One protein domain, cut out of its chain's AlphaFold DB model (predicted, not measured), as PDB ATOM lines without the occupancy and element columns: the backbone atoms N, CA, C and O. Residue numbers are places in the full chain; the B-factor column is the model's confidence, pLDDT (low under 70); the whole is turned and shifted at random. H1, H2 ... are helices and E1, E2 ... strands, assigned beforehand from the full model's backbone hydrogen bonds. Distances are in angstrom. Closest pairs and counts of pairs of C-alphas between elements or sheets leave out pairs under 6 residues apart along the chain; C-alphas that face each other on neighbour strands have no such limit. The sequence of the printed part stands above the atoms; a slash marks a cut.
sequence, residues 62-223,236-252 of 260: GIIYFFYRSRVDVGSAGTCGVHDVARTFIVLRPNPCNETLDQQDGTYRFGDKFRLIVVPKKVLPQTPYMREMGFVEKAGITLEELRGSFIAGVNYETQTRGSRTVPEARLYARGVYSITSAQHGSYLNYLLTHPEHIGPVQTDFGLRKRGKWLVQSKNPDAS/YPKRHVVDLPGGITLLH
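What this domain is: This is residues 62 to 223 and 236 to 252 of the 260 residues of an uncharacterized protein of Penicillium brasilianum (UniProt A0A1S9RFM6). Picture a closed barrel of eight strands, E1 to E4 and E7 to E10, with the short helix H1 packed on its outside and a small two-stranded hairpin, E5 and E6, reaching away from it as an arm. In the long loop between E2 and E3, residues 102 to 107 stick out free. The printed part has 179 residues, with two named helices and ten named strands in the order E1 E2 E3 E4 H1 E5 E6 E7 E8 H2 E9 E10 along the chain; of the 96 residues in named elements strands hold 82, and the class is mostly strand. The barrel is mixed and the arm antiparallel; the whole is compact, with a radius of gyration of the C-alphas of 17.7 A, and spans 51 by 47 by 36 A.

Where its parts are: Find C-alpha 62 at (19.404, -31.082, 16.649); from there E1 runs 26.6 A to residue 70. E2 is residues 85 to 94, 26.6 A, and E3 residues 114 to 119. E4, residues 131 to 141, 27.0 A, bends by 50 degrees at residue 137. H1 is residues 143 to 151, E5 residues 154 to 158 and E6 residues 162 to 166. E7, residues 170 to 182, 33.3 A, bends by 59 degrees at residue 173. E8 is residues 185 to 194, 28.0 A, H2 residues 200 to 204 and E9 residues 210 to 217, 22.2 A. E10, residues 247 to 251, ends at C-alpha 251, (11.408, -33.175, 35.127).

How they stand to each other: Round the ring run E1 E2 E3 E4 E10 E9 E8 E7 and back to E1. E1 to E4 form a meander, each strand the antiparallel neighbour of the one before: look for N 65 and O 91, 2.8 A, N 117 and O 90, 2.8 A, and N 116 and O 138, 2.8 A. E10 is parallel to E4, with N 134 and O 249 at 2.8 A, and to E9, with N 250 and O 216 at 2.8 A. E9 and E8 are antiparallel, N 213 and O 188 at 2.9 A. E7 and E8 form a hairpin, N 178 and O 189 at 2.9 A; E7 and E1 are antiparallel, N 64 and O 175 at 2.9 A. H1 lies outside the barrel, over E2, at a height over the sheet of 9.3 A; its C-alpha 143 is 7.1 A from C-alpha 114 of E3. H2 is only just on the barrel, with 5 pairs of C-alphas within 10 A; its closest to E7 are those of Gln 202 and Tyr 172, 6.9 A. The hairpin E5 and E6, N 156 and O 164 at 2.9 A, is apart from E7. In H1 and H2 every O i to N i+4 pair is within hydrogen-bond range.

The domain as a whole: The C-alphas of Gln 103 and Thr 160 are the two farthest apart, 59.6 A. Residues 224 to 235 are cut out, and C-alphas 223 and 236 are 15.1 A apart. The links E1 to E2, E2 to E3 and E3 to E4 are long. The mean pLDDT of the printed part is 74.5; look for values under 70 at, among others, residues 96 to 110, 153 to 164 and 236 to 252.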
ATOM      1  N   GLY A  62      18.018 -31.478  16.411       92.19
ATOM      2  CA  GLY A  62      19.404 -31.082  16.649       92.19
ATOM      3  C   GLY A  62      20.373 -32.233  16.863       92.19
ATOM      4  O   GLY A  62      20.159 -33.329  16.343       92.19
ATOM      5  N   ILE A  63      21.449 -31.984  17.615       94.44
ATOM      6  CA  ILE A  63      22.457 -33.003  17.964       94.44
ATOM      7  C   ILE A  63      22.214 -33.500  19.382       94.44
ATOM      8  O   ILE A  63      22.023 -32.712  20.309       94.44
ATOM      9  N   ILE A  64      22.255 -34.815  19.545       95.94
ATOM     10  CA  ILE A  64      22.187 -35.494  20.831       95.94
ATOM     11  C   ILE A  64      23.550 -36.104  21.152       95.94
ATOM     12  O   ILE A  64      24.186 -36.729  20.301       95.94
ATOM     13  N   TYR A  65      23.991 -35.927  22.389       96.00
ATOM     14  CA  TYR A  65      25.216 -36.503  22.921       96.00
ATOM     15  C   TYR A  65      24.884 -37.323  24.160       96.00
ATOM     16  O   TYR A  65      24.104 -36.892  25.010       96.00
ATOM     17  N   PHE A  66      25.511 -38.485  24.278       94.56
ATOM     18  CA  PHE A  66      25.368 -39.371  25.417       94.56
ATOM     19  C   PHE A  66      26.693 -39.443  26.160       94.56
ATOM     20  O   PHE A  66      27.719 -39.831  25.593       94.56
ATOM     21  N   PHE A  67      26.653 -39.078  27.437       92.69
ATOM     22  CA  PHE A  67      27.799 -39.110  28.330       92.69
ATOM     23  C   PHE A  67      27.551 -40.073  29.484       92.69
ATOM     24  O   PHE A  67      26.418 -40.250  29.940       92.69
ATOM     25  N   TYR A  68      28.619 -40.657  30.003       89.69
ATOM     26  CA  TYR A  68      28.601 -41.358  31.277       89.69
ATOM     27  C   TYR A  68      29.709 -40.814  32.169       89.69
ATOM     28  O   TYR A  68      30.727 -40.317  31.694       89.69
ATOM     29  N   ARG A  69      29.520 -40.920  33.480       87.12
ATOM     30  CA  ARG A  69      30.574 -40.639  34.454       87.12
ATOM     31  C   ARG A  69      30.843 -41.894  35.263       87.12
ATOM     32  O   ARG A  69      29.896 -42.481  35.788       87.12
ATOM     33  N   SER A  70      32.097 -42.319  35.353       84.19
ATOM     34  CA  SER A  70      32.485 -43.477  36.161       84.19
ATOM     35  C   SER A  70      32.414 -43.161  37.663       84.19
ATOM     36  O   SER A  70      32.400 -42.003  38.080       84.19
ATOM     37  N   ARG A  71      32.298 -44.193  38.500       78.12
ATOM     38  CA  ARG A  71      32.338 -44.085  39.972       78.12
ATOM     39  C   ARG A  71      33.750 -43.885  40.495       78.12
ATOM     40  O   ARG A  71      33.941 -43.235  41.514       78.12
ATOM     41  N   VAL A  72      34.700 -44.496  39.807       71.31
ATOM     42  CA  VAL A  72      36.126 -44.483  40.105       71.31
ATOM     43  C   VAL A  72      36.860 -43.996  38.867       71.31
ATOM     44  O   VAL A  72      36.361 -44.143  37.745       71.31
ATOM     45  N   ASP A  73      38.024 -43.393  39.068       64.75
ATOM     46  CA  ASP A  73      38.897 -43.046  37.959       64.75
ATOM     47  C   ASP A  73      39.554 -44.326  37.433       64.75
ATOM     48  O   ASP A  73      40.584 -44.786  37.918       64.75
ATOM     49  N   VAL A  74      38.878 -44.976  36.490       59.53
ATOM     50  CA  VAL A  74      39.487 -46.034  35.693       59.53
ATOM     51  C   VAL A  74      40.248 -45.289  34.606       59.53
ATOM     52  O   VAL A  74      39.606 -44.697  33.736       59.53
ATOM     53  N   GLY A  75      41.580 -45.242  34.677       57.38
ATOM     54  CA  GLY A  75      42.409 -44.548  33.681       57.38
ATOM     55  C   GLY A  75      42.088 -44.954  32.231       57.38
ATOM     56  O   GLY A  75      41.292 -45.860  31.978       57.38
ATOM     57  N   SER A  76      42.716 -44.306  31.245       52.28
ATOM     58  CA  SER A  76      42.371 -44.450  29.814       52.28
ATOM     59  C   SER A  76      42.395 -45.884  29.242       52.28
ATOM     60  O   SER A  76      41.872 -46.094  28.153       52.28
ATOM     61  N   ALA A  77      42.959 -46.865  29.957       50.38
ATOM     62  CA  ALA A  77      43.071 -48.266  29.538       50.38
ATOM     63  C   ALA A  77      41.989 -49.213  30.109       50.38
ATOM     64  O   ALA A  77      41.943 -50.381  29.727       50.38
ATOM     65  N   GLY A  78      41.126 -48.756  31.024       55.94
ATOM     66  CA  GLY A  78      40.076 -49.593  31.611       55.94
ATOM     67  C   GLY A  78      38.755 -49.500  30.850       55.94
ATOM     68  O   GLY A  78      38.168 -48.420  30.747       55.94
ATOM     69  N   THR A  79      38.243 -50.627  30.354       57.59
ATOM     70  CA  THR A  79      36.868 -50.719  29.846       57.59
ATOM     71  C   THR A  79      35.888 -50.493  30.997       57.59
ATOM     72  O   THR A  79      35.805 -51.310  31.908       57.59
ATOM     73  N   CYS A  80      35.161 -49.374  30.977       63.25
ATOM     74  CA  CYS A  80      34.143 -49.064  31.982       63.25
ATOM     75  C   CYS A  80      32.836 -49.772  31.610       63.25
ATOM     76  O   CYS A  80      32.200 -49.406  30.620       63.25
ATOM     77  N   GLY A  81      32.450 -50.787  32.386       70.19
ATOM     78  CA  GLY A  81      31.156 -51.451  32.234       70.19
ATOM     79  C   GLY A  81      30.039 -50.682  32.946       70.19
ATOM     80  O   GLY A  81      30.285 -49.792  33.760       70.19
ATOM     81  N   VAL A  82      28.780 -51.062  32.717       75.88
ATOM     82  CA  VAL A  82      27.609 -50.419  33.360       75.88
ATOM     83  C   VAL A  82      27.698 -50.425  34.893       75.88
ATOM     84  O   VAL A  82      27.244 -49.491  35.564       75.88
ATOM     85  N   HIS A  83      28.320 -51.437  35.496       76.31
ATOM     86  CA  HIS A  83      28.488 -51.512  36.951       76.31
ATOM     87  C   HIS A  83      29.414 -50.421  37.513       76.31
ATOM     88  O   HIS A  83      29.155 -49.919  38.614       76.31
ATOM     89  N   ASP A  84      30.363 -49.941  36.715       77.50
ATOM     90  CA  ASP A  84      31.356 -48.934  37.100       77.50
ATOM     91  C   ASP A  84      30.860 -47.502  36.898       77.50
ATOM     92  O   ASP A  84      31.520 -46.537  37.279       77.50
ATOM     93  N   VAL A  85      29.666 -47.341  36.333       80.56
ATOM     94  CA  VAL A  85      29.107 -46.035  35.988       80.56
ATOM     95  C   VAL A  85      28.346 -45.462  37.173       80.56
ATOM     96  O   VAL A  85      27.564 -46.146  37.835       80.56
ATOM     97  N   ALA A  86      28.578 -44.195  37.484       78.12
ATOM     98  CA  ALA A  86      27.840 -43.473  38.507       78.12
ATOM     99  C   ALA A  86      26.513 -42.962  37.948       78.12
ATOM    100  O   ALA A  86      25.467 -43.205  38.547       78.12
ATOM    101  N   ARG A  87      26.570 -42.258  36.813       82.94
ATOM    102  CA  ARG A  87      25.425 -41.590  36.182       82.94
ATOM    103  C   ARG A  87      25.596 -41.508  34.670       82.94
ATOM    104  O   ARG A  87      26.722 -41.433  34.174       82.94
ATOM    105  N   THR A  88      24.468 -41.469  33.973       88.50
ATOM    106  CA  THR A  88      24.384 -41.205  32.534       88.50
ATOM    107  C   THR A  88      23.697 -39.878  32.275       88.50
ATOM    108  O   THR A  88      22.785 -39.479  33.002       88.50
ATOM    109  N   PHE A  89      24.118 -39.213  31.212       90.75
ATOM    110  CA  PHE A  89      23.645 -37.892  30.848       90.75
ATOM    111  C   PHE A  89      23.338 -37.847  29.358       90.75
ATOM    112  O   PHE A  89      24.040 -38.446  28.540       90.75
ATOM    113  N   ILE A  90      22.293 -37.106  29.019       93.81
ATOM    114  CA  ILE A  90      21.914 -36.781  27.654       93.81
ATOM    115  C   ILE A  90      22.069 -35.273  27.509       93.81
ATOM    116  O   ILE A  90      21.461 -34.507  28.253       93.81
ATOM    117  N   VAL A  91      22.873 -34.841  26.546       94.62
ATOM    118  CA  VAL A  91      22.991 -33.430  26.185       94.62
ATOM    119  C   VAL A  91      22.323 -33.227  24.838       94.62
ATOM    120  O   VAL A  91      22.683 -33.873  23.855       94.62
ATOM    121  N   LEU A  92      21.355 -32.319  24.789       94.00
ATOM    122  CA  LEU A  92      20.727 -31.879  23.551       94.00
ATOM    123  C   LEU A  92      21.311 -30.526  23.156       94.00
ATOM    124  O   LEU A  92      21.394 -29.622  23.986       94.00
ATOM    125  N   ARG A  93      21.684 -30.386  21.888       93.75
ATOM    126  CA  ARG A  93      21.989 -29.109  21.240       93.75
ATOM    127  C   ARG A  93      20.886 -28.848  20.217       93.75
ATOM    128  O   ARG A  93      20.982 -29.393  19.112       93.75
ATOM    129  N   PRO A  94      19.829 -28.104  20.587       90.88
ATOM    130  CA  PRO A  94      18.763 -27.764  19.665       90.88
ATOM    131  C   PRO A  94      19.297 -26.933  18.510       90.88
ATOM    132  O   PRO A  94      20.159 -26.067  18.675       90.88
ATOM    133  N   ASN A  95      18.735 -27.164  17.338       84.19
ATOM    134  CA  ASN A  95      18.884 -26.261  16.219       84.19
ATOM    135  C   ASN A  95      17.766 -25.246  16.332       84.19
ATOM    136  O   ASN A  95      16.634 -25.653  16.620       84.19
ATOM    137  N   PRO A  96      18.049 -23.955  16.114       64.25
ATOM    138  CA  PRO A  96      16.994 -22.979  15.963       64.25
ATOM    139  C   PRO A  96      16.132 -23.455  14.796       64.25
ATOM    140  O   PRO A  96      16.517 -23.406  13.629       64.25
ATOM    141  N   CYS A  97      14.977 -24.033  15.116       54.62
ATOM    142  CA  CYS A  97      13.926 -24.123  14.136       54.62
ATOM    143  C   CYS A  97      13.565 -22.664  13.854       54.62
ATOM    144  O   CYS A  97      13.324 -21.901  14.787       54.62
ATOM    145  N   ASN A  98      13.563 -22.287  12.576       49.31
ATOM    146  CA  ASN A  98      12.934 -21.070  12.063       49.31
ATOM    147  C   ASN A  98      13.508 -19.700  12.483       49.31
ATOM    148  O   ASN A  98      12.741 -18.748  12.592       49.31
ATOM    149  N   GLU A  99      14.828 -19.555  12.558       46.62
ATOM    150  CA  GLU A  99      15.473 -18.294  12.170       46.62
ATOM    151  C   GLU A  99      16.365 -18.608  10.979       46.62
ATOM    152  O   GLU A  99      17.202 -19.501  11.061       46.62
ATOM    153  N   THR A 100      16.015 -17.987   9.851       41.19
ATOM    154  CA  THR A 100      16.747 -17.885   8.583       41.19
ATOM    155  C   THR A 100      17.936 -18.835   8.465       41.19
ATOM    156  O   THR A 100      18.963 -18.644   9.109       41.19
ATOM    157  N   LEU A 101      17.844 -19.819   7.557       45.62
ATOM    158  CA  LEU A 101      19.054 -20.203   6.829       45.62
ATOM    159  C   LEU A 101      19.721 -18.883   6.445       45.62
ATOM    160  O   LEU A 101      19.102 -18.116   5.707       45.62
ATOM    161  N   ASP A 102      20.906 -18.589   6.974       45.41
ATOM    162  CA  ASP A 102      21.742 -17.556   6.388       45.41
ATOM    163  C   ASP A 102      21.933 -18.024   4.945       45.41
ATOM    164  O   ASP A 102      22.661 -18.982   4.672       45.41
ATOM    165  N   GLN A 103      21.167 -17.432   4.023       49.97
ATOM    166  CA  GLN A 103      21.049 -17.858   2.625       49.97
ATOM    167  C   GLN A 103      22.368 -17.685   1.854       49.97
ATOM    168  O   GLN A 103      22.390 -17.837   0.638       49.97
ATOM    169  N   GLN A 104      23.458 -17.357   2.547       53.12
ATOM    170  CA  GLN A 104      24.770 -17.125   1.974       53.12
ATOM    171  C   GLN A 104      25.614 -18.406   1.888       53.12
ATOM    172  O   GLN A 104      26.290 -18.570   0.881       53.12
ATOM    173  N   ASP A 105      25.497 -19.360   2.828       53.88
ATOM    174  CA  ASP A 105      26.464 -20.480   2.906       53.88
ATOM    175  C   ASP A 105      25.859 -21.896   2.933       53.88
ATOM    176  O   ASP A 105      26.591 -22.884   3.034       53.88
ATOM    177  N   GLY A 106      24.527 -22.044   2.904       50.72
ATOM    178  CA  GLY A 106      23.862 -23.362   2.848       50.72
ATOM    179  C   GLY A 106      24.176 -24.314   4.018       50.72
ATOM    180  O   GLY A 106      23.846 -25.500   3.963       50.72
ATOM    181  N   THR A 107      24.808 -23.816   5.083       49.75
ATOM    182  CA  THR A 107      25.315 -24.627   6.195       49.75
ATOM    183  C   THR A 107      24.306 -24.681   7.338       49.75
ATOM    184  O   THR A 107      23.794 -23.663   7.802       49.75
ATOM    185  N   TYR A 108      24.031 -25.888   7.836       51.41
ATOM    186  CA  TYR A 108      23.139 -26.112   8.974       51.41
ATOM    187  C   TYR A 108      23.802 -25.603  10.268       51.41
ATOM    188  O   TYR A 108      24.666 -26.274  10.838       51.41
ATOM    189  N   ARG A 109      23.426 -24.407  10.741       58.53
ATOM    190  CA  ARG A 109      23.933 -23.864  12.011       58.53
ATOM    191  C   ARG A 109      23.193 -24.517  13.180       58.53
ATOM    192  O   ARG A 109      21.979 -24.393  13.333       58.53
ATOM    193  N   PHE A 110      23.925 -25.261  14.000       66.25
ATOM    194  CA  PHE A 110      23.416 -25.789  15.266       66.25
ATOM    195  C   PHE A 110      23.380 -24.654  16.293       66.25
ATOM    196  O   PHE A 110      24.333 -23.881  16.358       66.25
ATOM    197  N   GLY A 111      22.322 -24.551  17.101       71.56
ATOM    198  CA  GLY A 111      22.209 -23.479  18.094       71.56
ATOM    199  C   GLY A 111      23.311 -23.569  19.147       71.56
ATOM    200  O   GLY A 111      23.782 -24.656  19.462       71.56
ATOM    201  N   ASP A 112      23.727 -22.449  19.728       80.88
ATOM    202  CA  ASP A 112      24.867 -22.421  20.667       80.88
ATOM    203  C   ASP A 112      24.482 -22.719  22.120       80.88
ATOM    204  O   ASP A 112      25.284 -22.585  23.048       80.88
ATOM    205  N   LYS A 113      23.230 -23.135  22.316       87.19
ATOM    206  CA  LYS A 113      22.657 -23.464  23.613       87.19
ATOM    207  C   LYS A 113      22.497 -24.969  23.772       87.19
ATOM    208  O   LYS A 113      22.132 -25.675  22.834       87.19
ATOM    209  N   PHE A 114      22.716 -25.445  24.991       90.50
ATOM    210  CA  PHE A 114      22.632 -26.856  25.343       90.50
ATOM    211  C   PHE A 114      21.588 -27.092  26.442       90.50
ATOM    212  O   PHE A 114      21.319 -26.229  27.285       90.50
ATOM    213  N   ARG A 115      20.990 -28.284  26.436       91.06
ATOM    214  CA  ARG A 115      20.128 -28.809  27.502       91.06
ATOM    215  C   ARG A 115      20.783 -30.063  28.070       91.06
ATOM    216  O   ARG A 115      20.963 -31.035  27.342       91.06
ATOM    217  N   LEU A 116      21.134 -30.029  29.351       90.25
ATOM    218  CA  LEU A 116      21.701 -31.152  30.091       90.25
ATOM    219  C   LEU A 116      20.579 -31.897  30.811       90.25
ATOM    220  O   LEU A 116      19.865 -31.326  31.636       90.25
ATOM    221  N   ILE A 117      20.444 -33.180  30.498       90.38
ATOM    222  CA  ILE A 117      19.473 -34.087  31.096       90.38
ATOM    223  C   ILE A 117      20.236 -35.186  31.830       90.38
ATOM    224  O   ILE A 117      21.045 -35.899  31.237       90.38
ATOM    225  N   VAL A 118      19.949 -35.361  33.112       87.94
ATOM    226  CA  VAL A 118      20.478 -36.446  33.940       87.94
ATOM    227  C   VAL A 118      19.489 -37.594  33.923       87.94
ATOM    228  O   VAL A 118      18.320 -37.409  34.258       87.94
ATOM    229  N   VAL A 119      19.959 -38.792  33.593       84.88
ATOM    230  CA  VAL A 119      19.181 -40.022  33.751       84.88
ATOM    231  C   VAL A 119      19.760 -40.773  34.960       84.88
ATOM    232  O   VAL A 119      20.920 -41.191  34.910       84.88
ATOM    233  N   PRO A 120      19.019 -40.907  36.081       70.56
ATOM    234  CA  PRO A 120      19.513 -41.498  37.324       70.56
ATOM    235  C   PRO A 120      19.871 -42.973  37.184       70.56
ATOM    236  O   PRO A 120      20.810 -43.442  37.828       70.56
ATOM    237  N   LYS A 121      19.114 -43.716  36.370       75.00
ATOM    238  CA  LYS A 121      19.437 -45.109  36.082       75.00
ATOM    239  C   LYS A 121      20.494 -45.195  35.004       75.00
ATOM    240  O   LYS A 121      20.507 -44.429  34.050       75.00
ATOM    241  N   LYS A 122      21.358 -46.189  35.170       79.62
ATOM    242  CA  LYS A 122      22.506 -46.407  34.297       79.62
ATOM    243  C   LYS A 122      22.135 -46.962  32.929       79.62
ATOM    244  O   LYS A 122      22.985 -46.947  32.064       79.62
ATOM    245  N   VAL A 123      20.928 -47.491  32.745       82.00
ATOM    246  CA  VAL A 123      20.493 -48.109  31.488       82.00
ATOM    247  C   VAL A 123      19.251 -47.380  31.006       82.00
ATOM    248  O   VAL A 123      18.312 -47.168  31.776       82.00
ATOM    249  N   LEU A 124      19.267 -46.975  29.739       83.81
ATOM    250  CA  LEU A 124      18.149 -46.295  29.098       83.81
ATOM    251  C   LEU A 124      17.015 -47.285  28.787       83.81
ATOM    252  O   LEU A 124      17.277 -48.475  28.617       83.81
ATOM    253  N   PRO A 125      15.754 -46.823  28.674       82.81
ATOM    254  CA  PRO A 125      14.635 -47.702  28.356       82.81
ATOM    255  C   PRO A 125      14.867 -48.490  27.060       82.81
ATOM    256  O   PRO A 125      14.961 -47.907  25.975       82.81
ATOM    257  N   GLN A 126      14.932 -49.819  27.175       79.56
ATOM    258  CA  GLN A 126      15.104 -50.736  26.040       79.56
ATOM    259  C   GLN A 126      13.795 -51.394  25.591       79.56
ATOM    260  O   GLN A 126      13.691 -51.812  24.436       79.56
ATOM    261  N   THR A 127      12.825 -51.512  26.500       74.56
ATOM    262  CA  THR A 127      11.522 -52.148  26.273       74.56
ATOM    263  C   THR A 127      10.397 -51.138  26.515       74.56
ATOM    264  O   THR A 127      10.578 -50.196  27.288       74.56
ATOM    265  N   PRO A 128       9.219 -51.312  25.890       66.06
ATOM    266  CA  PRO A 128       8.108 -50.365  26.030       66.06
ATOM    267  C   PRO A 128       7.543 -50.289  27.459       66.06
ATOM    268  O   PRO A 128       6.950 -49.284  27.839       66.06
ATOM    269  N   TYR A 129       7.749 -51.328  28.269       71.88
ATOM    270  CA  TYR A 129       7.307 -51.365  29.665       71.88
ATOM    271  C   TYR A 129       8.277 -50.655  30.617       71.88
ATOM    272  O   TYR A 129       7.909 -50.334  31.748       71.88
ATOM    273  N   MET A 130       9.506 -50.391  30.167       75.69
ATOM    274  CA  MET A 130      10.514 -49.699  30.955       75.69
ATOM    275  C   MET A 130      10.258 -48.193  30.925       75.69
ATOM    276  O   MET A 130      10.086 -47.581  29.868       75.69
ATOM    277  N   ARG A 131      10.231 -47.588  32.112       76.75
ATOM    278  CA  ARG A 131      10.089 -46.144  32.289       76.75
ATOM    279  C   ARG A 131      11.234 -45.633  33.121       76.75
ATOM    280  O   ARG A 131      11.521 -46.186  34.180       76.75
ATOM    281  N   GLU A 132      11.834 -44.555  32.648       79.88
ATOM    282  CA  GLU A 132      12.913 -43.892  33.357       79.88
ATOM    283  C   GLU A 132      12.588 -42.420  33.546       79.88
ATOM    284  O   GLU A 132      11.995 -41.767  32.690       79.88
ATOM    285  N   MET A 133      12.960 -41.895  34.702       79.25
ATOM    286  CA  MET A 133      12.806 -40.480  35.001       79.25
ATOM    287  C   MET A 133      14.099 -39.776  34.619       79.25
ATOM    288  O   MET A 133      15.161 -40.202  35.048       79.25
ATOM    289  N   GLY A 134      14.032 -38.725  33.815       82.25
ATOM    290  CA  GLY A 134      15.149 -37.830  33.540       82.25
ATOM    291  C   GLY A 134      14.926 -36.482  34.215       82.25
ATOM    292  O   GLY A 134      13.794 -36.027  34.344       82.25
ATOM    293  N   PHE A 135      15.996 -35.820  34.626       82.75
ATOM    294  CA  PHE A 135      15.951 -34.472  35.185       82.75
ATOM    295  C   PHE A 135      16.674 -33.530  34.240       82.75
ATOM    296  O   PHE A 135      17.835 -33.755  33.914       82.75
ATOM    297  N   VAL A 136      16.007 -32.473  33.795       86.31
ATOM    298  CA  VAL A 136      16.661 -31.365  33.104       86.31
ATOM    299  C   VAL A 136      17.424 -30.584  34.169       86.31
ATOM    300  O   VAL A 136      16.834 -29.813  34.914       86.31
ATOM    301  N   GLU A 137      18.727 -30.822  34.279       83.94
ATOM    302  CA  GLU A 137      19.577 -30.174  35.284       83.94
ATOM    303  C   GLU A 137      19.888 -28.729  34.888       83.94
ATOM    304  O   GLU A 137      19.829 -27.823  35.715       83.94
ATOM    305  N   LYS A 138      20.179 -28.501  33.603       82.69
ATOM    306  CA  LYS A 138      20.447 -27.176  33.036       82.69
ATOM    307  C   LYS A 138      19.832 -27.068  31.644       82.69
ATOM    308  O   LYS A 138      19.865 -28.020  30.864       82.69
ATOM    309  N   ALA A 139      19.306 -25.898  31.305       86.50
ATOM    310  CA  ALA A 139      18.785 -25.591  29.976       86.50
ATOM    311  C   ALA A 139      19.260 -24.202  29.543       86.50
ATOM    312  O   ALA A 139      19.328 -23.298  30.368       86.50
ATOM    313  N   GLY A 140      19.581 -24.034  28.259       84.56
ATOM    314  CA  GLY A 140      19.998 -22.735  27.721       84.56
ATOM    315  C   GLY A 140      21.451 -22.356  28.029       84.56
ATOM    316  O   GLY A 140      21.806 -21.185  27.901       84.56
ATOM    317  N   ILE A 141      22.285 -23.326  28.418       85.81
ATOM    318  CA  ILE A 141      23.685 -23.086  28.798       85.81
ATOM    319  C   ILE A 141      24.607 -23.034  27.583       85.81
ATOM    320  O   ILE A 141      24.300 -23.633  26.549       85.81
ATOM    321  N   THR A 142      25.726 -22.323  27.699       89.56
ATOM    322  CA  THR A 142      26.758 -22.257  26.649       89.56
ATOM    323  C   THR A 142      27.651 -23.500  26.656       89.56
ATOM    324  O   THR A 142      27.630 -24.310  27.587       89.56
ATOM    325  N   LEU A 143      28.466 -23.668  25.609       87.81
ATOM    326  CA  LEU A 143      29.458 -24.745  25.568       87.81
ATOM    327  C   LEU A 143      30.499 -24.610  26.689       87.81
ATOM    328  O   LEU A 143      30.907 -25.617  27.260       87.81
ATOM    329  N   GLU A 144      30.929 -23.390  27.006       87.81
ATOM    330  CA  GLU A 144      31.907 -23.132  28.069       87.81
ATOM    331  C   GLU A 144      31.353 -23.530  29.437       87.81
ATOM    332  O   GLU A 144      31.997 -24.277  30.175       87.81
ATOM    333  N   GLU A 145      30.112 -23.136  29.728       88.06
ATOM    334  CA  GLU A 145      29.409 -23.538  30.945       88.06
ATOM    335  C   GLU A 145      29.228 -25.054  31.014       88.06
ATOM    336  O   GLU A 145      29.461 -25.656  32.062       88.06
ATOM    337  N   LEU A 146      28.849 -25.702  29.906       88.56
ATOM    338  CA  LEU A 146      28.734 -27.160  29.838       88.56
ATOM    339  C   LEU A 146      30.087 -27.835  30.120       88.56
ATOM    340  O   LEU A 146      30.148 -28.808  30.873       88.56
ATOM    341  N   ARG A 147      31.179 -27.319  29.547       87.00
ATOM    342  CA  ARG A 147      32.523 -27.875  29.747       87.00
ATOM    343  C   ARG A 147      32.985 -27.726  31.189       87.00
ATOM    344  O   ARG A 147      33.402 -28.719  31.776       87.00
ATOM    345  N   GLY A 148      32.870 -26.527  31.755       84.50
ATOM    346  CA  GLY A 148      33.340 -26.233  33.108       84.50
ATOM    347  C   GLY A 148      32.481 -26.860  34.207       84.50
ATOM    348  O   GLY A 148      33.020 -27.374  35.180       84.50
ATOM    349  N   SER A 149      31.153 -26.849  34.059       82.31
ATOM    350  CA  SER A 149      30.249 -27.322  35.120       82.31
ATOM    351  C   SER A 149      29.942 -28.818  35.065       82.31
ATOM    352  O   SER A 149      29.639 -29.414  36.099       82.31
ATOM    353  N   PHE A 150      29.994 -29.430  33.878       83.25
ATOM    354  CA  PHE A 150      29.537 -30.803  33.678       83.25
ATOM    355  C   PHE A 150      30.603 -31.736  33.097       83.25
ATOM    356  O   PHE A 150      30.758 -32.849  33.600       83.25
ATOM    357  N   ILE A 151      31.312 -31.345  32.037       84.06
ATOM    358  CA  ILE A 151      32.243 -32.277  31.383       84.06
ATOM    359  C   ILE A 151      33.480 -32.478  32.253       84.06
ATOM    360  O   ILE A 151      33.811 -33.622  32.554       84.06
ATOM    361  N   ALA A 152      34.103 -31.388  32.706       80.06
ATOM    362  CA  ALA A 152      35.328 -31.427  33.489       80.06
ATOM    363  C   ALA A 152      35.184 -32.269  34.770       80.06
ATOM    364  O   ALA A 152      34.184 -32.193  35.492       80.06
ATOM    365  N   GLY A 153      36.211 -33.075  35.051       68.06
ATOM    366  CA  GLY A 153      36.372 -33.705  36.357       68.06
ATOM    367  C   GLY A 153      36.655 -32.650  37.427       68.06
ATOM    368  O   GLY A 153      37.302 -31.640  37.154       68.06
ATOM    369  N   VAL A 154      36.170 -32.876  38.647       66.44
ATOM    370  CA  VAL A 154      36.369 -31.956  39.775       66.44
ATOM    371  C   VAL A 154      37.071 -32.698  40.897       66.44
ATOM    372  O   VAL A 154      36.587 -33.730  41.360       66.44
ATOM    373  N   ASN A 155      38.193 -32.155  41.360       59.28
ATOM    374  CA  ASN A 155      38.843 -32.591  42.589       59.28
ATOM    375  C   ASN A 155      38.266 -31.781  43.748       59.28
ATOM    376  O   ASN A 155      38.278 -30.552  43.690       59.28
ATOM    377  N   TYR A 156      37.767 -32.438  44.791       53.94
ATOM    378  CA  TYR A 156      37.399 -31.757  46.027       53.94
ATOM    379  C   TYR A 156      37.870 -32.539  47.247       53.94
ATOM    380  O   TYR A 156      37.767 -33.765  47.327       53.94
ATOM    381  N   GLU A 157      38.392 -31.813  48.226       45.44
ATOM    382  CA  GLU A 157      38.826 -32.398  49.486       45.44
ATOM    383  C   GLU A 157      37.631 -32.590  50.415       45.44
ATOM    384  O   GLU A 157      36.823 -31.685  50.624       45.44
ATOM    385  N   THR A 158      37.490 -33.795  50.969       53.62
ATOM    386  CA  THR A 158      36.482 -34.060  51.998       53.62
ATOM    387  C   THR A 158      37.122 -33.990  53.374       53.62
ATOM    388  O   THR A 158      38.162 -34.601  53.610       53.62
ATOM    389  N   GLN A 159      36.463 -33.293  54.301       49.84
ATOM    390  CA  GLN A 159      36.989 -33.021  55.646       49.84
ATOM    391  C   GLN A 159      37.245 -34.280  56.495       49.84
ATOM    392  O   GLN A 159      37.922 -34.202  57.512       49.84
ATOM    393  N   THR A 160      36.721 -35.443  56.099       61.97
ATOM    394  CA  THR A 160      36.793 -36.670  56.908       61.97
ATOM    395  C   THR A 160      37.480 -37.853  56.224       61.97
ATOM    396  O   THR A 160      37.780 -38.829  56.907       61.97
ATOM    397  N   ARG A 161      37.736 -37.822  54.904       49.09
ATOM    398  CA  ARG A 161      38.260 -38.987  54.153       49.09
ATOM    399  C   ARG A 161      39.150 -38.646  52.941       49.09
ATOM    400  O   ARG A 161      39.190 -39.413  51.982       49.09
ATOM    401  N   GLY A 162      39.883 -37.533  52.982       60.50
ATOM    402  CA  GLY A 162      40.872 -37.180  51.952       60.50
ATOM    403  C   GLY A 162      40.274 -36.641  50.645       60.50
ATOM    404  O   GLY A 162      39.077 -36.331  50.569       60.50
ATOM    405  N   SER A 163      41.128 -36.487  49.623       57.69
ATOM    406  CA  SER A 163      40.759 -35.944  48.308       57.69
ATOM    407  C   SER A 163      39.871 -36.923  47.538       57.69
ATOM    408  O   SER A 163      40.233 -38.083  47.331       57.69
ATOM    409  N   ARG A 164      38.683 -36.467  47.129       63.88
ATOM    410  CA  ARG A 164      37.808 -37.190  46.207       63.88
ATOM    411  C   ARG A 164      37.839 -36.503  44.852       63.88
ATOM    412  O   ARG A 164      37.456 -35.345  44.713       63.88
ATOM    413  N   THR A 165      38.226 -37.266  43.842       71.12
ATOM    414  CA  THR A 165      38.125 -36.858  42.445       71.12
ATOM    415  C   THR A 165      36.832 -37.384  41.859       71.12
ATOM    416  O   THR A 165      36.551 -38.582  41.882       71.12
ATOM    417  N   VAL A 166      36.029 -36.478  41.324       75.19
ATOM    418  CA  VAL A 166      34.928 -36.825  40.440       75.19
ATOM    419  C   VAL A 166      35.491 -36.879  39.025       75.19
ATOM    420  O   VAL A 166      35.968 -35.853  38.540       75.19
ATOM    421  N   PRO A 167      35.450 -38.047  38.365       81.38
ATOM    422  CA  PRO A 167      36.047 -38.198  37.049       81.38
ATOM    423  C   PRO A 167      35.278 -37.395  35.995       81.38
ATOM    424  O   PRO A 167      34.098 -37.064  36.165       81.38
ATOM    425  N   GLU A 168      35.965 -37.107  34.893       85.25
ATOM    426  CA  GLU A 168      35.399 -36.438  33.723       85.25
ATOM    427  C   GLU A 168      34.206 -37.224  33.151       85.25
ATOM    428  O   GLU A 168      34.179 -38.461  33.160       85.25
ATOM    429  N   ALA A 169      33.200 -36.512  32.639       88.06
ATOM    430  CA  ALA A 169      32.120 -37.144  31.893       88.06
ATOM    431  C   ALA A 169      32.619 -37.567  30.501       88.06
ATOM    432  O   ALA A 169      32.982 -36.734  29.673       88.06
ATOM    433  N   ARG A 170      32.588 -38.869  30.213       89.38
ATOM    434  CA  ARG A 170      33.061 -39.441  28.948       89.38
ATOM    435  C   ARG A 170      31.931 -39.536  27.935       89.38
ATOM    436  O   ARG A 170      30.869 -40.093  28.226       89.38
ATOM    437  N   LEU A 171      32.167 -39.008  26.735       91.69
ATOM    438  CA  LEU A 171      31.269 -39.175  25.595       91.69
ATOM    439  C   LEU A 171      31.341 -40.626  25.112       91.69
ATOM    440  O   LEU A 171      32.427 -41.127  24.836       91.69
ATOM    441  N   TYR A 172      30.192 -41.280  24.960       91.69
ATOM    442  CA  TYR A 172      30.137 -42.643  24.422       91.69
ATOM    443  C   TYR A 172      29.221 -42.792  23.210       91.69
ATOM    444  O   TYR A 172      29.312 -43.799  22.514       91.69
ATOM    445  N   ALA A 173      28.375 -41.807  22.904       95.38
ATOM    446  CA  ALA A 173      27.675 -41.757  21.625       95.38
ATOM    447  C   ALA A 173      27.275 -40.326  21.246       95.38
ATOM    448  O   ALA A 173      27.009 -39.483  22.102       95.38
ATOM    449  N   ARG A 174      27.190 -40.063  19.943       96.06
ATOM    450  CA  ARG A 174      26.690 -38.823  19.345       96.06
ATOM    451  C   ARG A 174      25.754 -39.165  18.196       96.06
ATOM    452  O   ARG A 174      25.992 -40.106  17.439       96.06
ATOM    453  N   GLY A 175      24.711 -38.372  18.029       95.88
ATOM    454  CA  GLY A 175      23.744 -38.553  16.964       95.88
ATOM    455  C   GLY A 175      22.973 -37.291  16.644       95.88
ATOM    456  O   GLY A 175      23.203 -36.233  17.221       95.88
ATOM    457  N   VAL A 176      22.024 -37.427  15.734       95.69
ATOM    458  CA  VAL A 176      20.994 -36.419  15.489       95.69
ATOM    459  C   VAL A 176      19.704 -36.845  16.170       95.69
ATOM    460  O   VAL A 176      19.455 -38.043  16.338       95.69
ATOM    461  N   TYR A 177      18.884 -35.878  16.565       95.00
ATOM    462  CA  TYR A 177      17.585 -36.142  17.167       95.00
ATOM    463  C   TYR A 177      16.482 -35.264  16.587       95.00
ATOM    464  O   TYR A 177      16.730 -34.202  16.008       95.00
ATOM    465  N   SER A 178      15.248 -35.708  16.795       92.88
ATOM    466  CA  SER A 178      14.049 -34.898  16.636       92.88
ATOM    467  C   SER A 178      13.086 -35.142  17.790       92.88
ATOM    468  O   SER A 178      12.937 -36.269  18.265       92.88
ATOM    469  N   ILE A 179      12.417 -34.082  18.230       90.44
ATOM    470  CA  ILE A 179      11.257 -34.174  19.109       90.44
ATOM    471  C   ILE A 179      10.022 -33.949  18.250       90.44
ATOM    472  O   ILE A 179       9.871 -32.894  17.634       90.44
ATOM    473  N   THR A 180       9.137 -34.936  18.198       89.31
ATOM    474  CA  THR A 180       7.901 -34.885  17.410       89.31
ATOM    475  C   THR A 180       6.692 -35.020  18.317       89.31
ATOM    476  O   THR A 180       6.636 -35.947  19.119       89.31
ATOM    477  N   SER A 181       5.710 -34.137  18.174       86.06
ATOM    478  CA  SER A 181       4.402 -34.264  18.814       86.06
ATOM    479  C   SER A 181       3.466 -35.070  17.927       86.06
ATOM    480  O   SER A 181       3.392 -34.826  16.723       86.06
ATOM    481  N   ALA A 182       2.760 -36.021  18.526       82.19
ATOM    482  CA  ALA A 182       1.762 -36.870  17.894       82.19
ATOM    483  C   ALA A 182       0.526 -36.966  18.822       82.19
ATOM    484  O   ALA A 182       0.592 -36.501  19.963       82.19
ATOM    485  N   GLN A 183      -0.598 -37.571  18.397       74.38
ATOM    486  CA  GLN A 183      -1.827 -37.573  19.231       74.38
ATOM    487  C   GLN A 183      -1.632 -38.254  20.601       74.38
ATOM    488  O   GLN A 183      -2.336 -37.944  21.556       74.38
ATOM    489  N   HIS A 184      -0.641 -39.142  20.722       72.69
ATOM    490  CA  HIS A 184      -0.311 -39.866  21.952       72.69
ATOM    491  C   HIS A 184       1.023 -39.390  22.548       72.69
ATOM    492  O   HIS A 184       1.857 -40.197  22.945       72.69
ATOM    493  N   GLY A 185       1.257 -38.076  22.566       82.06
ATOM    494  CA  GLY A 185       2.391 -37.460  23.258       82.06
ATOM    495  C   GLY A 185       3.566 -37.075  22.359       82.06
ATOM    496  O   GLY A 185       3.470 -37.036  21.130       82.06
ATOM    497  N   SER A 186       4.678 -36.727  23.002       87.50
ATOM    498  CA  SER A 186       5.900 -36.283  22.334       87.50
ATOM    499  C   SER A 186       6.913 -37.417  22.281       87.50
ATOM    500  O   SER A 186       7.078 -38.143  23.250       87.50
ATOM    501  N   TYR A 187       7.625 -37.560  21.173       89.25
ATOM    502  CA  TYR A 187       8.619 -38.607  20.976       89.25
ATOM    503  C   TYR A 187       9.982 -37.982  20.729       89.25
ATOM    504  O   TYR A 187      10.110 -37.144  19.839       89.25
ATOM    505  N   LEU A 188      10.988 -38.410  21.488       91.94
ATOM    506  CA  LEU A 188      12.393 -38.165  21.189       91.94
ATOM    507  C   LEU A 188      12.900 -39.311  20.317       91.94
ATOM    508  O   LEU A 188      13.068 -40.440  20.782       91.94
ATOM    509  N   ASN A 189      13.135 -39.007  19.049       93.38
ATOM    510  CA  ASN A 189      13.733 -39.918  18.086       93.38
ATOM    511  C   ASN A 189      15.212 -39.581  17.954       93.38
ATOM    512  O   ASN A 189      15.563 -38.404  17.900       93.38
ATOM    513  N   TYR A 190      16.071 -40.590  17.858       94.31
ATOM    514  CA  TYR A 190      17.496 -40.384  17.628       94.31
ATOM    515  C   TYR A 190      18.070 -41.374  16.614       94.31
ATOM    516  O   TYR A 190      17.621 -42.517  16.491       94.31
ATOM    517  N   LEU A 191      19.111 -40.922  15.920       95.38
ATOM    518  CA  LEU A 191      19.973 -41.721  15.058       95.38
ATOM    519  C   LEU A 191      21.422 -41.438  15.448       95.38
ATOM    520  O   LEU A 191      21.885 -40.302  15.343       95.38
ATOM    521  N   LEU A 192      22.145 -42.468  15.885       95.94
ATOM    522  CA  LEU A 192      23.554 -42.345  16.242       95.94
ATOM    523  C   LEU A 192      24.410 -42.242  14.984       95.94
ATOM    524  O   LEU A 192      24.371 -43.110  14.111       95.94
ATOM    525  N   THR A 193      25.221 -41.194  14.913       95.31
ATOM    526  CA  THR A 193      26.221 -41.007  13.859       95.31
ATOM    527  C   THR A 193      27.591 -41.487  14.316       95.31
ATOM    528  O   THR A 193      28.385 -41.890  13.481       95.31
ATOM    529  N   HIS A 194      27.862 -41.468  15.627       94.62
ATOM    530  CA  HIS A 194      29.120 -41.921  16.216       94.62
ATOM    531  C   HIS A 194      28.843 -42.701  17.513       94.62
ATOM    532  O   HIS A 194      28.095 -42.201  18.359       94.62
ATOM    533  N   PRO A 195      29.448 -43.881  17.713       93.00
ATOM    534  CA  PRO A 195      30.282 -44.609  16.749       93.00
ATOM    535  C   PRO A 195      29.488 -45.082  15.514       93.00
ATOM    536  O   PRO A 195      28.252 -45.102  15.516       93.00
ATOM    537  N   GLU A 196      30.193 -45.421  14.433       89.69
ATOM    538  CA  GLU A 196      29.564 -45.929  13.208       89.69
ATOM    539  C   GLU A 196      28.840 -47.255  13.481       89.69
ATOM    540  O   GLU A 196      27.641 -47.376  13.204       89.69
ATOM    541  N   HIS A 197      29.530 -48.178  14.152       90.94
ATOM    542  CA  HIS A 197      28.989 -49.442  14.637       90.94
ATOM    543  C   HIS A 197      28.741 -49.389  16.146       90.94
ATOM    544  O   HIS A 197      29.525 -48.821  16.903       90.94
ATOM    545  N   ILE A 198      27.634 -49.987  16.585       92.25
ATOM    546  CA  ILE A 198      27.289 -50.083  18.006       92.25
ATOM    547  C   ILE A 198      28.222 -51.089  18.673       92.25
ATOM    548  O   ILE A 198      28.276 -52.244  18.262       92.25
ATOM    549  N   GLY A 199      28.950 -50.639  19.694       89.00
ATOM    550  CA  GLY A 199      29.832 -51.479  20.492       89.00
ATOM    551  C   GLY A 199      29.181 -51.977  21.789       89.00
ATOM    552  O   GLY A 199      28.022 -51.649  22.085       89.00
ATOM    553  N   PRO A 200      29.942 -52.738  22.597       87.38
ATOM    554  CA  PRO A 200      29.479 -53.268  23.879       87.38
ATOM    555  C   PRO A 200      29.027 -52.161  24.830       87.38
ATOM    556  O   PRO A 200      27.912 -52.204  25.329       87.38
ATOM    557  N   VAL A 201      29.825 -51.093  24.959       86.81
ATOM    558  CA  VAL A 201      29.507 -49.946  25.822       86.81
ATOM    559  C   VAL A 201      28.120 -49.389  25.490       86.81
ATOM    560  O   VAL A 201      27.263 -49.304  26.361       86.81
ATOM    561  N   GLN A 202      27.849 -49.065  24.222       91.06
ATOM    562  CA  GLN A 202      26.549 -48.517  23.821       91.06
ATOM    563  C   GLN A 202      25.406 -49.507  24.088       91.06
ATOM    564  O   GLN A 202      24.349 -49.095  24.566       91.06
ATOM    565  N   THR A 203      25.626 -50.793  23.808       88.44
ATOM    566  CA  THR A 203      24.630 -51.856  24.007       88.44
ATOM    567  C   THR A 203      24.267 -52.014  25.479       88.44
ATOM    568  O   THR A 203      23.080 -52.030  25.814       88.44
ATOM    569  N   ASP A 204      25.266 -52.049  26.358       87.81
ATOM    570  CA  ASP A 204      25.084 -52.220  27.798       87.81
ATOM    571  C   ASP A 204      24.311 -51.037  28.405       87.81
ATOM    572  O   ASP A 204      23.459 -51.211  29.276       87.81
ATOM    573  N   PHE A 205      24.535 -49.824  27.887       87.00
ATOM    574  CA  PHE A 205      23.787 -48.617  28.255       87.00
ATOM    575  C   PHE A 205      22.360 -48.551  27.687       87.00
ATOM    576  O   PHE A 205      21.597 -47.638  28.014       87.00
ATOM    577  N   GLY A 206      21.978 -49.506  26.843       87.81
ATOM    578  CA  GLY A 206      20.664 -49.558  26.215       87.81
ATOM    579  C   GLY A 206      20.503 -48.682  24.977       87.81
ATOM    580  O   GLY A 206      19.376 -48.462  24.531       87.81
ATOM    581  N   LEU A 207      21.602 -48.207  24.389       91.06
ATOM    582  CA  LEU A 207      21.569 -47.501  23.114       91.06
ATOM    583  C   LEU A 207      21.519 -48.470  21.933       91.06
ATOM    584  O   LEU A 207      22.123 -49.540  21.925       91.06
ATOM    585  N   ARG A 208      20.817 -48.043  20.886       91.50
ATOM    586  CA  ARG A 208      20.776 -48.704  19.577       91.50
ATOM    587  C   ARG A 208      21.183 -47.701  18.501       91.50
ATOM    588  O   ARG A 208      21.212 -46.504  18.757       91.50
ATOM    589  N   LYS A 209      21.455 -48.149  17.268       93.69
ATOM    590  CA  LYS A 209      21.781 -47.226  16.159       93.69
ATOM    591  C   LYS A 209      20.669 -46.203  15.920       93.69
ATOM    592  O   LYS A 209      20.949 -45.043  15.637       93.69
ATOM    593  N   ARG A 210      19.417 -46.639  16.054       93.69
ATOM    594  CA  ARG A 210      18.211 -45.809  16.003       93.69
ATOM    595  C   ARG A 210      17.358 -46.127  17.215       93.69
ATOM    596  O   ARG A 210      17.250 -47.293  17.592       93.69
ATOM    597  N   GLY A 211      16.719 -45.116  17.778       89.88
ATOM    598  CA  GLY A 211      15.783 -45.318  18.868       89.88
ATOM    599  C   GLY A 211      14.721 -44.240  18.927       89.88
ATOM    600  O   GLY A 211      14.835 -43.172  18.323       89.88
ATOM    601  N   LYS A 212      13.663 -44.567  19.660       89.25
ATOM    602  CA  LYS A 212      12.517 -43.704  19.898       89.25
ATOM    603  C   LYS A 212      12.079 -43.894  21.339       89.25
ATOM    604  O   LYS A 212      11.779 -45.016  21.743       89.25
ATOM    605  N   TRP A 213      12.002 -42.803  22.083       88.81
ATOM    606  CA  TRP A 213      11.423 -42.781  23.419       88.81
ATOM    607  C   TRP A 213      10.221 -41.851  23.427       88.81
ATOM    608  O   TRP A 213      10.299 -40.733  22.923       88.81
ATOM    609  N   LEU A 214       9.115 -42.298  24.019       86.62
ATOM    610  CA  LEU A 214       8.064 -41.372  24.419       86.62
ATOM    611  C   LEU A 214       8.647 -40.467  25.508       86.62
ATOM    612  O   LEU A 214       9.269 -40.955  26.449       86.62
ATOM    613  N   VAL A 215       8.489 -39.161  25.362       84.62
ATOM    614  CA  VAL A 215       8.943 -38.166  26.322       84.62
ATOM    615  C   VAL A 215       7.740 -37.441  26.882       84.62
ATOM    616  O   VAL A 215       6.948 -36.843  26.153       84.62
ATOM    617  N   GLN A 216       7.633 -37.480  28.201       77.81
ATOM    618  CA  GLN A 216       6.579 -36.801  28.934       77.81
ATOM    619  C   GLN A 216       7.219 -35.816  29.883       77.81
ATOM    620  O   GLN A 216       8.066 -36.191  30.690       77.81
ATOM    621  N   SER A 217       6.813 -34.558  29.803       72.00
ATOM    622  CA  SER A 217       7.075 -33.651  30.907       72.00
ATOM    623  C   SER A 217       6.033 -33.910  31.980       72.00
ATOM    624  O   SER A 217       4.844 -33.907  31.664       72.00
ATOM    625  N   LYS A 218       6.435 -34.071  33.246       63.06
ATOM    626  CA  LYS A 218       5.439 -33.920  34.317       63.06
ATOM    627  C   LYS A 218       4.929 -32.488  34.340       63.06
ATOM    628  O   LYS A 218       5.691 -31.555  34.076       63.06
ATOM    629  N   ASN A 219       3.642 -32.347  34.653       48.81
ATOM    630  CA  ASN A 219       3.031 -31.039  34.812       48.81
ATOM    631  C   ASN A 219       3.463 -30.521  36.177       48.81
ATOM    632  O   ASN A 219       3.151 -31.184  37.166       48.81
ATOM    633  N   PRO A 220       4.148 -29.382  36.268       47.69
ATOM    634  CA  PRO A 220       4.419 -28.743  37.552       47.69
ATOM    635  C   PRO A 220       3.140 -28.383  38.330       47.69
ATOM    636  O   PRO A 220       3.185 -28.310  39.554       47.69
ATOM    637  N   ASP A 221       2.002 -28.223  37.642       45.72
ATOM    638  CA  ASP A 221       0.697 -27.950  38.262       45.72
ATOM    639  C   ASP A 221      -0.081 -29.217  38.671       45.72
ATOM    640  O   ASP A 221      -1.138 -29.114  39.297       45.72
ATOM    641  N   ALA A 222       0.403 -30.419  38.328       47.31
ATOM    642  CA  ALA A 222      -0.188 -31.657  38.837       47.31
ATOM    643  C   ALA A 222       0.178 -31.816  40.317       47.31
ATOM    644  O   ALA A 222       1.328 -31.601  40.701       47.31
ATOM    645  N   SER A 223      -0.795 -32.182  41.154       40.47
ATOM    646  CA  SER A 223      -0.563 -32.347  42.586       40.47
ATOM    647  C   SER A 223       0.580 -33.333  42.837       40.47
ATOM    648  O   SER A 223       0.598 -34.453  42.318       40.47
ATOM    649  N   TYR A 236       6.060 -21.763  35.372       46.38
ATOM    650  CA  TYR A 236       6.433 -22.142  33.999       46.38
ATOM    651  C   TYR A 236       5.499 -21.568  32.917       46.38
ATOM    652  O   TYR A 236       4.329 -21.281  33.188       46.38
ATOM    653  N   PRO A 237       5.985 -21.427  31.664       40.31
ATOM    654  CA  PRO A 237       5.144 -21.098  30.517       40.31
ATOM    655  C   PRO A 237       4.164 -22.239  30.202       40.31
ATOM    656  O   PRO A 237       4.524 -23.415  30.160       40.31
ATOM    657  N   LYS A 238       2.900 -21.879  29.974       35.31
ATOM    658  CA  LYS A 238       1.771 -22.807  29.827       35.31
ATOM    659  C   LYS A 238       1.933 -23.705  28.590       35.31
ATOM    660  O   LYS A 238       1.700 -23.219  27.485       35.31
ATOM    661  N   ARG A 239       2.225 -25.008  28.743       37.62
ATOM    662  CA  ARG A 239       1.785 -26.028  27.762       37.62
ATOM    663  C   ARG A 239       1.836 -27.495  28.241       37.62
ATOM    664  O   ARG A 239       2.896 -28.021  28.537       37.62
ATOM    665  N   HIS A 240       0.636 -28.088  28.215       38.75
ATOM    666  CA  HIS A 240       0.151 -29.485  28.196       38.75
ATOM    667  C   HIS A 240       0.989 -30.647  28.755       38.75
ATOM    668  O   HIS A 240       2.123 -30.889  28.352       38.75
ATOM    669  N   VAL A 241       0.306 -31.488  29.544       36.06
ATOM    670  CA  VAL A 241       0.772 -32.795  30.027       36.06
ATOM    671  C   VAL A 241      -0.269 -33.866  29.729       36.06
ATOM    672  O   VAL A 241      -1.464 -33.625  29.875       36.06
ATOM    673  N   VAL A 242       0.208 -35.026  29.278       32.19
ATOM    674  CA  VAL A 242      -0.581 -36.218  28.947       32.19
ATOM    675  C   VAL A 242       0.135 -37.427  29.548       32.19
ATOM    676  O   VAL A 242       1.312 -37.639  29.247       32.19
ATOM    677  N   ASP A 243      -0.571 -38.214  30.365       34.22
ATOM    678  CA  ASP A 243      -0.098 -39.470  30.959       34.22
ATOM    679  C   ASP A 243      -0.371 -40.661  30.025       34.22
ATOM    680  O   ASP A 243      -1.481 -40.852  29.539       34.22
ATOM    681  N   LEU A 244       0.658 -41.475  29.777       34.41
ATOM    682  CA  LEU A 244       0.648 -42.649  28.892       34.41
ATOM    683  C   LEU A 244       1.687 -43.672  29.383       34.41
ATOM    684  O   LEU A 244       2.661 -43.294  30.042       34.41
ATOM    685  N   PRO A 245       1.500 -44.970  29.098       29.36
ATOM    686  CA  PRO A 245       2.435 -46.010  29.509       29.36
ATOM    687  C   PRO A 245       3.699 -46.079  28.626       29.36
ATOM    688  O   PRO A 245       3.602 -46.272  27.420       29.36
ATOM    689  N   GLY A 246       4.880 -45.997  29.262       40.16
ATOM    690  CA  GLY A 246       6.206 -46.194  28.644       40.16
ATOM    691  C   GLY A 246       6.878 -44.889  28.200       40.16
ATOM    692  O   GLY A 246       6.233 -44.083  27.551       40.16
ATOM    693  N   GLY A 247       8.157 -44.649  28.536       54.28
ATOM    694  CA  GLY A 247       8.863 -43.418  28.134       54.28
ATOM    695  C   GLY A 247       9.922 -42.890  29.111       54.28
ATOM    696  O   GLY A 247      10.085 -43.408  30.217       54.28
ATOM    697  N   ILE A 248      10.641 -41.844  28.692       54.03
ATOM    698  CA  ILE A 248      11.460 -41.005  29.572       54.03
ATOM    699  C   ILE A 248      10.589 -39.855  30.076       54.03
ATOM    700  O   ILE A 248      10.152 -38.998  29.306       54.03
ATOM    701  N   THR A 249      10.351 -39.805  31.380       61.28
ATOM    702  CA  THR A 249       9.661 -38.674  32.001       61.28
ATOM    703  C   THR A 249      10.682 -37.602  32.359       61.28
ATOM    704  O   THR A 249      11.479 -37.817  33.267       61.28
ATOM    705  N   LEU A 250      10.676 -36.459  31.670       51.41
ATOM    706  CA  LEU A 250      11.556 -35.333  31.978       51.41
ATOM    707  C   LEU A 250      10.937 -34.444  33.064       51.41
ATOM    708  O   LEU A 250       9.793 -34.001  32.957       51.41
ATOM    709  N   LEU A 251      11.709 -34.171  34.107       40.47
ATOM    710  CA  LEU A 251      11.408 -33.175  35.127       40.47
ATOM    711  C   LEU A 251      12.178 -31.897  34.819       40.47
ATOM    712  O   LEU A 251      13.364 -31.948  34.498       40.47
ATOM    713  N   HIS A 252      11.504 -30.758  34.897       36.34
ATOM    714  CA  HIS A 252      12.129 -29.450  34.735       36.34
ATOM    715  C   HIS A 252      13.051 -29.129  35.927       36.34
ATOM    716  O   HIS A 252      12.811 -29.648  37.023       36.34
TER     717      HIS A 252